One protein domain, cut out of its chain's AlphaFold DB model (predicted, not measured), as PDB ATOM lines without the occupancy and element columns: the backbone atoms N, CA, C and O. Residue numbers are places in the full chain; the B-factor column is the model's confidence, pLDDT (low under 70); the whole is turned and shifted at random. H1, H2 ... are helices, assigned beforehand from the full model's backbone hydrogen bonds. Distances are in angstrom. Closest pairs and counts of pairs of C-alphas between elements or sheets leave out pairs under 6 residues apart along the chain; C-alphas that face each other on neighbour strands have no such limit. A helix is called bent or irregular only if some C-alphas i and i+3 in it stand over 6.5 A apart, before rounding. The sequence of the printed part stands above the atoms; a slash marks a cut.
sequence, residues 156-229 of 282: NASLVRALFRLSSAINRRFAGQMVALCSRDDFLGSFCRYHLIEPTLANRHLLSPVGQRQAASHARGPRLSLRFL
ATOM      1  N   ASN A 156      96.875  97.315 179.137       90.62
ATOM      2  CA  ASN A 156      95.774  97.591 180.054       90.62
ATOM      3  C   ASN A 156      95.274  99.034 179.865       90.62
ATOM      4  O   ASN A 156      95.969  99.990 180.212       90.62
ATOM      5  N   ALA A 157      94.052  99.203 179.351       90.44
ATOM      6  CA  ALA A 157      93.525 100.519 178.986       90.44
ATOM      7  C   ALA A 157      93.433 101.508 180.160       90.44
ATOM      8  O   ALA A 157      93.783 102.682 180.012       90.44
ATOM      9  N   SER A 158      92.993 101.048 181.331       90.12
ATOM     10  CA  SER A 158      92.873 101.885 182.531       90.12
ATOM     11  C   SER A 158      94.239 102.368 183.009       90.12
ATOM     12  O   SER A 158      94.422 103.560 183.275       90.12
ATOM     13  N   LEU A 159      95.214 101.458 183.054       90.88
ATOM     14  CA  LEU A 159      96.577 101.757 183.468       90.88
ATOM     15  C   LEU A 159      97.258 102.710 182.483       90.88
ATOM     16  O   LEU A 159      97.806 103.719 182.913       90.88
ATOM     17  N   VAL A 160      97.164 102.458 181.173       90.81
ATOM     18  CA  VAL A 160      97.735 103.346 180.144       90.81
ATOM     19  C   VAL A 160      97.165 104.762 180.261       90.81
ATOM     20  O   VAL A 160      97.926 105.726 180.242       90.81
ATOM     21  N   ARG A 161      95.848 104.913 180.460       91.00
ATOM     22  CA  ARG A 161      95.218 106.234 180.650       91.00
ATOM     23  C   ARG A 161      95.710 106.938 181.918       91.00
ATOM     24  O   ARG A 161      95.946 108.145 181.885       91.00
ATOM     25  N   ALA A 162      95.859 106.214 183.028       91.06
ATOM     26  CA  ALA A 162      96.380 106.774 184.276       91.06
ATOM     27  C   ALA A 162      97.855 107.188 184.138       91.06
ATOM     28  O   ALA A 162      98.220 108.305 184.508       91.06
ATOM     29  N   LEU A 163      98.677 106.326 183.537       90.12
ATOM     30  CA  LEU A 163     100.088 106.583 183.259       90.12
ATOM     31  C   LEU A 163     100.276 107.765 182.309       90.12
ATOM     32  O   LEU A 163     101.157 108.579 182.553       90.12
ATOM     33  N   PHE A 164      99.421 107.909 181.295       90.25
ATOM     34  CA  PHE A 164      99.434 109.063 180.398       90.25
ATOM     35  C   PHE A 164      99.088 110.368 181.126       90.25
ATOM     36  O   PHE A 164      99.729 111.397 180.926       90.25
ATOM     37  N   ARG A 165      98.093 110.352 182.023       91.44
ATOM     38  CA  ARG A 165      97.783 111.532 182.851       91.44
ATOM     39  C   ARG A 165      98.960 111.903 183.749       91.44
ATOM     40  O   ARG A 165      99.271 113.086 183.877       91.44
ATOM     41  N   LEU A 166      99.614 110.904 184.342       89.75
ATOM     42  CA  LEU A 166     100.787 111.098 185.188       89.75
ATOM     43  C   LEU A 166     101.981 111.634 184.387       89.75
ATOM     44  O   LEU A 166     102.560 112.645 184.782       89.75
ATOM     45  N   SER A 167     102.312 111.016 183.249       89.19
ATOM     46  CA  SER A 167     103.403 111.463 182.376       89.19
ATOM     47  C   SER A 167     103.140 112.876 181.867       89.19
ATOM     48  O   SER A 167     104.008 113.737 181.979       89.19
ATOM     49  N   SER A 168     101.916 113.176 181.428       88.12
ATOM     50  CA  SER A 168     101.520 114.517 180.988       88.12
ATOM     51  C   SER A 168     101.635 115.559 182.105       88.12
ATOM     52  O   SER A 168     102.124 116.666 181.870       88.12
ATOM     53  N   ALA A 169     101.240 115.220 183.336       90.56
ATOM     54  CA  ALA A 169     101.365 116.119 184.482       90.56
ATOM     55  C   ALA A 169     102.834 116.412 184.831       90.56
ATOM     56  O   ALA A 169     103.185 117.571 185.064       90.56
ATOM     57  N   ILE A 170     103.693 115.387 184.824       87.25
ATOM     58  CA  ILE A 170     105.139 115.523 185.050       87.25
ATOM     59  C   ILE A 170     105.762 116.364 183.933       87.25
ATOM     60  O   ILE A 170     106.402 117.374 184.218       87.25
ATOM     61  N   ASN A 171     105.495 116.014 182.674       88.62
ATOM     62  CA  ASN A 171     106.005 116.728 181.508       88.62
ATOM     63  C   ASN A 171     105.597 118.207 181.540       88.62
ATOM     64  O   ASN A 171     106.417 119.066 181.251       88.62
ATOM     65  N   ARG A 172     104.366 118.542 181.957       87.50
ATOM     66  CA  ARG A 172     103.932 119.944 182.099       87.50
ATOM     67  C   ARG A 172     104.627 120.676 183.244       87.50
ATOM     68  O   ARG A 172     104.997 121.831 183.070       87.50
ATOM     69  N   ARG A 173     104.795 120.035 184.405       89.56
ATOM     70  CA  ARG A 173     105.433 120.670 185.573       89.56
ATOM     71  C   ARG A 173     106.932 120.881 185.384       89.56
ATOM     72  O   ARG A 173     107.457 121.889 185.844       89.56
ATOM     73  N   PHE A 174     107.602 119.949 184.715       85.62
ATOM     74  CA  PHE A 174     109.058 119.930 184.603       85.62
ATOM     75  C   PHE A 174     109.578 120.277 183.203       85.62
ATOM     76  O   PHE A 174     110.789 120.282 183.024       85.62
ATOM     77  N   ALA A 175     108.718 120.642 182.242       83.81
ATOM     78  CA  ALA A 175     109.111 120.970 180.863       83.81
ATOM     79  C   ALA A 175     110.337 121.894 180.782       83.81
ATOM     80  O   ALA A 175     111.312 121.571 180.109       83.81
ATOM     81  N   GLY A 176     110.315 123.022 181.502       82.44
ATOM     82  CA  GLY A 176     111.421 123.986 181.485       82.44
ATOM     83  C   GLY A 176     112.721 123.420 182.063       82.44
ATOM     84  O   GLY A 176     113.793 123.642 181.506       82.44
ATOM     85  N   GLN A 177     112.630 122.631 183.138       85.12
ATOM     86  CA  GLN A 177     113.794 121.989 183.755       85.12
ATOM     87  C   GLN A 177     114.352 120.874 182.869       85.12
ATOM     88  O   GLN A 177     115.562 120.758 182.730       85.12
ATOM     89  N   MET A 178     113.490 120.087 182.226       84.12
ATOM     90  CA  MET A 178     113.897 119.029 181.302       84.12
ATOM     91  C   MET A 178     114.651 119.601 180.099       84.12
ATOM     92  O   MET A 178     115.691 119.067 179.727       84.12
ATOM     93  N   VAL A 179     114.180 120.721 179.538       85.12
ATOM     94  CA  VAL A 179     114.889 121.439 178.466       85.12
ATOM     95  C   VAL A 179     116.247 121.944 178.954       85.12
ATOM     96  O   VAL A 179     117.250 121.696 178.290       85.12
ATOM     97  N   ALA A 180     116.296 122.575 180.131       85.00
ATOM     98  CA  ALA A 180     117.540 123.084 180.711       85.00
ATOM     99  C   ALA A 180     118.546 121.972 181.064       85.00
ATOM    100  O   ALA A 180     119.753 122.175 180.968       85.00
ATOM    101  N   LEU A 181     118.076 120.786 181.465       82.75
ATOM    102  CA  LEU A 181     118.930 119.625 181.720       82.75
ATOM    103  C   LEU A 181     119.450 119.022 180.411       82.75
ATOM    104  O   LEU A 181     120.633 118.710 180.325       82.75
ATOM    105  N   CYS A 182     118.610 118.912 179.379       80.19
ATOM    106  CA  CYS A 182     119.015 118.414 178.061       80.19
ATOM    107  C   CYS A 182     119.951 119.364 177.296       80.19
ATOM    108  O   CYS A 182     120.666 118.901 176.405       80.19
ATOM    109  N   SER A 183     119.955 120.663 177.615       81.94
ATOM    110  CA  SER A 183     120.874 121.642 177.020       81.94
ATOM    111  C   SER A 183     122.261 121.653 177.663       81.94
ATOM    112  O   SER A 183     123.132 122.369 177.183       81.94
ATOM    113  N   ARG A 184     122.479 120.909 178.755       82.69
ATOM    114  CA  ARG A 184     123.807 120.785 179.367       82.69
ATOM    115  C   ARG A 184     124.672 119.822 178.561       82.69
ATOM    116  O   ARG A 184     124.207 118.761 178.143       82.69
ATOM    117  N   ASP A 185     125.948 120.159 178.432       79.56
ATOM    118  CA  ASP A 185     126.946 119.311 177.768       79.56
ATOM    119  C   ASP A 185     127.607 118.293 178.709       79.56
ATOM    120  O   ASP A 185     128.471 117.525 178.302       79.56
ATOM    121  N   ASP A 186     127.151 118.236 179.961       82.38
ATOM    122  CA  ASP A 186     127.586 117.246 180.943       82.38
ATOM    123  C   ASP A 186     126.985 115.856 180.660       82.38
ATOM    124  O   ASP A 186     125.925 115.727 180.038       82.38
ATOM    125  N   PHE A 187     127.577 114.814 181.259       79.31
ATOM    126  CA  PHE A 187     127.038 113.443 181.272       79.31
ATOM    127  C   PHE A 187     125.544 113.396 181.633       79.31
ATOM    128  O   PHE A 187     124.772 112.645 181.047       79.31
ATOM    129  N   LEU A 188     125.109 114.242 182.571       79.56
ATOM    130  CA  LEU A 188     123.712 114.310 182.995       79.56
ATOM    131  C   LEU A 188     122.796 114.868 181.894       79.56
ATOM    132  O   LEU A 188     121.670 114.403 181.739       79.56
ATOM    133  N   GLY A 189     123.290 115.805 181.083       81.88
ATOM    134  CA  GLY A 189     122.573 116.278 179.902       81.88
ATOM    135  C   GLY A 189     122.536 115.232 178.793       81.88
ATOM    136  O   GLY A 189     121.495 115.028 178.171       81.88
ATOM    137  N   SER A 190     123.620 114.478 178.600       79.88
ATOM    138  CA  SER A 190     123.657 113.292 177.728       79.88
ATOM    139  C   SER A 190     122.650 112.214 178.160       79.88
ATOM    140  O   SER A 190     121.863 111.729 177.344       79.88
ATOM    141  N   PHE A 191     122.588 111.927 179.462       79.06
ATOM    142  CA  PHE A 191     121.637 111.002 180.077       79.06
ATOM    143  C   PHE A 191     120.189 111.446 179.866       79.06
ATOM    144  O   PHE A 191     119.351 110.673 179.395       79.06
ATOM    145  N   CYS A 192     119.895 112.714 180.164       78.69
ATOM    146  CA  CYS A 192     118.575 113.287 179.946       78.69
ATOM    147  C   CYS A 192     118.192 113.251 178.462       78.69
ATOM    148  O   CYS A 192     117.063 112.889 178.148       78.69
ATOM    149  N   ARG A 193     119.115 113.548 177.538       79.94
ATOM    150  CA  ARG A 193     118.860 113.436 176.093       79.94
ATOM    151  C   ARG A 193     118.515 112.001 175.684       79.94
ATOM    152  O   ARG A 193     117.547 111.823 174.966       79.94
ATOM    153  N   TYR A 194     119.218 110.984 176.180       76.44
ATOM    154  CA  TYR A 194     118.936 109.585 175.821       76.44
ATOM    155  C   TYR A 194     117.549 109.098 176.277       76.44
ATOM    156  O   TYR A 194     116.874 108.377 175.547       76.44
ATOM    157  N   HIS A 195     117.117 109.489 177.480       77.06
ATOM    158  CA  HIS A 195     115.851 109.019 178.057       77.06
ATOM    159  C   HIS A 195     114.641 109.901 177.741       77.06
ATOM    160  O   HIS A 195     113.518 109.401 177.747       77.06
ATOM    161  N   LEU A 196     114.848 111.202 177.519       75.25
ATOM    162  CA  LEU A 196     113.768 112.170 177.296       75.25
ATOM    163  C   LEU A 196     113.583 112.538 175.825       75.25
ATOM    164  O   LEU A 196     112.529 113.051 175.458       75.25
ATOM    165  N   ILE A 197     114.598 112.338 174.985       72.00
ATOM    166  CA  ILE A 197     114.485 112.530 173.541       72.00
ATOM    167  C   ILE A 197     114.436 111.136 172.948       72.00
ATOM    168  O   ILE A 197     115.448 110.448 172.921       72.00
ATOM    169  N   GLU A 198     113.246 110.715 172.524       62.53
ATOM    170  CA  GLU A 198     113.008 109.394 171.951       62.53
ATOM    171  C   GLU A 198     113.947 109.178 170.740       62.53
ATOM    172  O   GLU A 198     113.740 109.769 169.677       62.53
ATOM    173  N   PRO A 199     115.021 108.369 170.878       52.16
ATOM    174  CA  PRO A 199     116.079 108.282 169.869       52.16
ATOM    175  C   PRO A 199     115.649 107.444 168.655       52.16
ATOM    176  O   PRO A 199     116.317 107.432 167.623       52.16
ATOM    177  N   THR A 200     114.524 106.733 168.773       47.69
ATOM    178  CA  THR A 200     114.004 105.777 167.787       47.69
ATOM    179  C   THR A 200     113.395 106.450 166.560       47.69
ATOM    180  O   THR A 200     113.354 105.834 165.494       47.69
ATOM    181  N   LEU A 201     112.979 107.714 166.670       49.69
ATOM    182  CA  LEU A 201     112.455 108.480 165.540       49.69
ATOM    183  C   LEU A 201     113.572 108.820 164.541       49.69
ATOM    184  O   LEU A 201     113.417 108.566 163.351       49.69
ATOM    185  N   ALA A 202     114.744 109.259 165.012       44.50
ATOM    186  CA  ALA A 202     115.807 109.795 164.154       44.50
ATOM    187  C   ALA A 202     116.280 108.839 163.037       44.50
ATOM    188  O   ALA A 202     116.573 109.299 161.937       44.50
ATOM    189  N   ASN A 203     116.322 107.523 163.286       45.31
ATOM    190  CA  ASN A 203     116.823 106.543 162.309       45.31
ATOM    191  C   ASN A 203     115.707 105.894 161.457       45.31
ATOM    192  O   ASN A 203     115.952 105.442 160.343       45.31
ATOM    193  N   ARG A 204     114.456 105.875 161.948       49.69
ATOM    194  CA  ARG A 204     113.294 105.305 161.227       49.69
ATOM    195  C   ARG A 204     112.700 106.245 160.175       49.69
ATOM    196  O   ARG A 204     111.956 105.797 159.305       49.69
ATOM    197  N   HIS A 205     113.047 107.531 160.218       50.28
ATOM    198  CA  HIS A 205     112.581 108.543 159.266       50.28
ATOM    199  C   HIS A 205     113.143 108.401 157.841       50.28
ATOM    200  O   HIS A 205     112.666 109.092 156.947       50.28
ATOM    201  N   LEU A 206     114.115 107.514 157.598       50.97
ATOM    202  CA  LEU A 206     114.752 107.362 156.281       50.97
ATOM    203  C   LEU A 206     114.017 106.408 155.322       50.97
ATOM    204  O   LEU A 206     114.348 106.367 154.141       50.97
ATOM    205  N   LEU A 207     113.032 105.640 155.802       52.62
ATOM    206  CA  LEU A 207     112.406 104.552 155.030       52.62
ATOM    207  C   LEU A 207     110.992 104.869 154.514       52.62
ATOM    208  O   LEU A 207     110.421 104.064 153.780       52.62
ATOM    209  N   SER A 208     110.420 106.023 154.878       54.25
ATOM    210  CA  SER A 208     109.067 106.425 154.473       54.25
ATOM    211  C   SER A 208     109.101 107.659 153.561       54.25
ATOM    212  O   SER A 208     109.829 108.605 153.856       54.25
ATOM    213  N   PRO A 209     108.285 107.699 152.492       54.00
ATOM    214  CA  PRO A 209     108.206 108.826 151.557       54.00
ATOM    215  C   PRO A 209     107.595 110.114 152.137       54.00
ATOM    216  O   PRO A 209     107.538 111.139 151.459       54.00
ATOM    217  N   VAL A 210     107.128 110.103 153.387       53.06
ATOM    218  CA  VAL A 210     106.490 111.274 154.001       53.06
ATOM    219  C   VAL A 210     107.515 112.145 154.738       53.06
ATOM    220  O   VAL A 210     107.860 111.900 155.889       53.06
ATOM    221  N   GLY A 211     107.947 113.205 154.048       51.56
ATOM    222  CA  GLY A 211     108.139 114.557 154.581       51.56
ATOM    223  C   GLY A 211     109.132 114.747 155.728       51.56
ATOM    224  O   GLY A 211     108.736 114.945 156.879       51.56
ATOM    225  N   GLN A 212     110.412 114.905 155.395       49.31
ATOM    226  CA  GLN A 212     111.456 115.374 156.321       49.31
ATOM    227  C   GLN A 212     111.109 116.743 156.969       49.31
ATOM    228  O   GLN A 212     111.512 117.033 158.097       49.31
ATOM    229  N   ARG A 213     110.267 117.561 156.314       43.25
ATOM    230  CA  ARG A 213     109.722 118.824 156.859       43.25
ATOM    231  C   ARG A 213     108.768 118.644 158.048       43.25
ATOM    232  O   ARG A 213     108.749 119.498 158.934       43.25
ATOM    233  N   GLN A 214     108.017 117.542 158.129       46.34
ATOM    234  CA  GLN A 214     107.179 117.264 159.305       46.34
ATOM    235  C   GLN A 214     108.034 116.832 160.505       46.34
ATOM    236  O   GLN A 214     107.746 117.250 161.628       46.34
ATOM    237  N   ALA A 215     109.144 116.125 160.260       45.78
ATOM    238  CA  ALA A 215     110.120 115.756 161.286       45.78
ATOM    239  C   ALA A 215     110.806 116.982 161.925       45.78
ATOM    240  O   ALA A 215     110.968 117.027 163.142       45.78
ATOM    241  N   ALA A 216     111.116 118.024 161.142       42.16
ATOM    242  CA  ALA A 216     111.665 119.280 161.670       42.16
ATOM    243  C   ALA A 216     110.636 120.091 162.486       42.16
ATOM    244  O   ALA A 216     110.973 120.691 163.506       42.16
ATOM    245  N   SER A 217     109.360 120.074 162.082       38.44
ATOM    246  CA  SER A 217     108.282 120.763 162.815       38.44
ATOM    247  C   SER A 217     107.891 120.079 164.136       38.44
ATOM    248  O   SER A 217     107.281 120.705 165.001       38.44
ATOM    249  N   HIS A 218     108.266 118.808 164.311       45.28
ATOM    250  CA  HIS A 218     108.036 118.010 165.515       45.28
ATOM    251  C   HIS A 218     109.343 117.682 166.245       45.28
ATOM    252  O   HIS A 218     109.467 116.608 166.833       45.28
ATOM    253  N   ALA A 219     110.273 118.640 166.322       48.66
ATOM    254  CA  ALA A 219     111.250 118.709 167.411       48.66
ATOM    255  C   ALA A 219     110.509 118.920 168.752       48.66
ATOM    256  O   ALA A 219     110.614 119.949 169.421       48.66
ATOM    257  N   ARG A 220     109.656 117.957 169.121       59.56
ATOM    258  CA  ARG A 220     108.980 117.884 170.403       59.56
ATOM    259  C   ARG A 220     110.101 117.717 171.410       59.56
ATOM    260  O   ARG A 220     110.799 116.712 171.399       59.56
ATOM    261  N   GLY A 221     110.292 118.760 172.214       65.19
ATOM    262  CA  GLY A 221     111.305 118.800 173.259       65.19
ATOM    263  C   GLY A 221     111.222 117.607 174.219       65.19
ATOM    264  O   GLY A 221     110.290 116.805 174.130       65.19
ATOM    265  N   PRO A 222     112.172 117.505 175.156       73.81
ATOM    266  CA  PRO A 222     112.318 116.352 176.036       73.81
ATOM    267  C   PRO A 222     111.006 116.004 176.746       73.81
ATOM    268  O   PRO A 222     110.394 116.856 177.397       73.81
ATOM    269  N   ARG A 223     110.567 114.751 176.607       78.94
ATOM    270  CA  ARG A 223     109.313 114.220 177.151       78.94
ATOM    271  C   ARG A 223     109.543 112.838 177.731       78.94
ATOM    272  O   ARG A 223     110.291 112.032 177.195       78.94
ATOM    273  N   LEU A 224     108.862 112.565 178.831       81.38
ATOM    274  CA  LEU A 224     108.875 111.268 179.480       81.38
ATOM    275  C   LEU A 224     107.610 110.504 179.092       81.38
ATOM    276  O   LEU A 224     106.512 111.016 179.307       81.38
ATOM    277  N   SER A 225     107.763 109.286 178.565       83.75
ATOM    278  CA  SER A 225     106.641 108.397 178.249       83.75
ATOM    279  C   SER A 225     106.585 107.202 179.198       83.75
ATOM    280  O   SER A 225     107.507 106.388 179.234       83.75
ATOM    281  N   LEU A 226     105.486 107.056 179.944       84.44
ATOM    282  CA  LEU A 226     105.270 105.921 180.859       84.44
ATOM    283  C   LEU A 226     104.491 104.764 180.220       84.44
ATOM    284  O   LEU A 226     104.254 103.747 180.871       84.44
ATOM    285  N   ARG A 227     104.085 104.897 178.951       87.56
ATOM    286  CA  ARG A 227     103.209 103.935 178.268       87.56
ATOM    287  C   ARG A 227     103.737 102.500 178.307       87.56
ATOM    288  O   ARG A 227     102.939 101.578 178.463       87.56
ATOM    289  N   PHE A 228     105.058 102.310 178.229       83.94
ATOM    290  CA  PHE A 228     105.683 100.983 178.249       83.94
ATOM    291  C   PHE A 228     105.271 100.150 179.470       83.94
ATOM    292  O   PHE A 228     105.137  98.937 179.352       83.94
ATOM    293  N   LEU A 229     105.011 100.791 180.615       86.00
ATOM    294  CA  LEU A 229     104.631 100.122 181.858       86.00
ATOM    295  C   LEU A 229     103.217  99.514 181.792       86.00
ATOM    296  O   LEU A 229     102.894  98.612 182.561       86.00
TER     297      LEU A 229
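Overview. This is residues 156 to 229 of the 282 residues of a protein of Heterocephalus glaber (UniProt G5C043). A long helix, H1, kinked near residue 176, turns at its far end into the shorter H2, which folds back to make a lopsided helical hairpin; from the end of H2 a thin open loop with two short helices, H3 and H4, reaches away and returns. Residues 206 to 214 stick out at the far end of that loop, and residues 218 to 229, with no named element, lead back to the hairpin and on past H1 toward its first turns. The printed part has 74 residues, with four named helices in the order H1, H2, H3, H4 and no named strand; the class is all helix. The whole is loose, with a radius of gyration of the C-alphas of 14.2 A, and flat, spanning 35 by 35 by 18 A.

Arrangement. H1, residues 157 to 182, touches H2, residues 187 to 196, with its residues 178 to 182 alone. The closest C-alphas of the two are those of Cys 182 and Gly 189, 4.5 A apart. Their lines stand at a shallow tilt of 32 degrees, only just short of steep, and they run opposite ways; H1 and H2 form a helical hairpin. H3, residues 200 to 204, touches no helix. H4, residues 212 to 217, touches no helix either, and H3 and H4 are apart from each other. In H2 and H4 every O i to N i+4 pair is within hydrogen-bond range; in H1 it is 20 of 22, and in H3 0 of 1, with 1 of 2 O i to N i+3 pairs within range.

Along the chain. H1 begins with C-alpha 157 at (93.525, 100.519, 178.986) and measures 31.2 A from first to last C-alpha. It is irregular: C-alphas 173 and 176 are 8.0 A apart, and it has a kink of 71 degrees near residue 176. H2 begins with C-alpha 187 at (127.038, 113.443, 181.272) and measures 13.9 A. H3, five residues, is neither bent nor irregular, but only just: C-alphas 200 and 203 are 6.2 A apart. H4, six residues, ends with C-alpha 217 at (108.282, 120.763, 162.815).

Size, cuts and confidence. The two C-alphas farthest apart are those of Ser 158 and Asp 185, 38.6 A, while the first and last printed C-alphas, of Asn 156 and Leu 229, are 9.4 A apart. The printed part has no cut. The links H1 to H2 and H2 to H3 are tight, and H3 to H4 is short. The mean pLDDT of the printed part is 73.2, and residues 198 to 221, which include H3 and H4, are under 70 in this model.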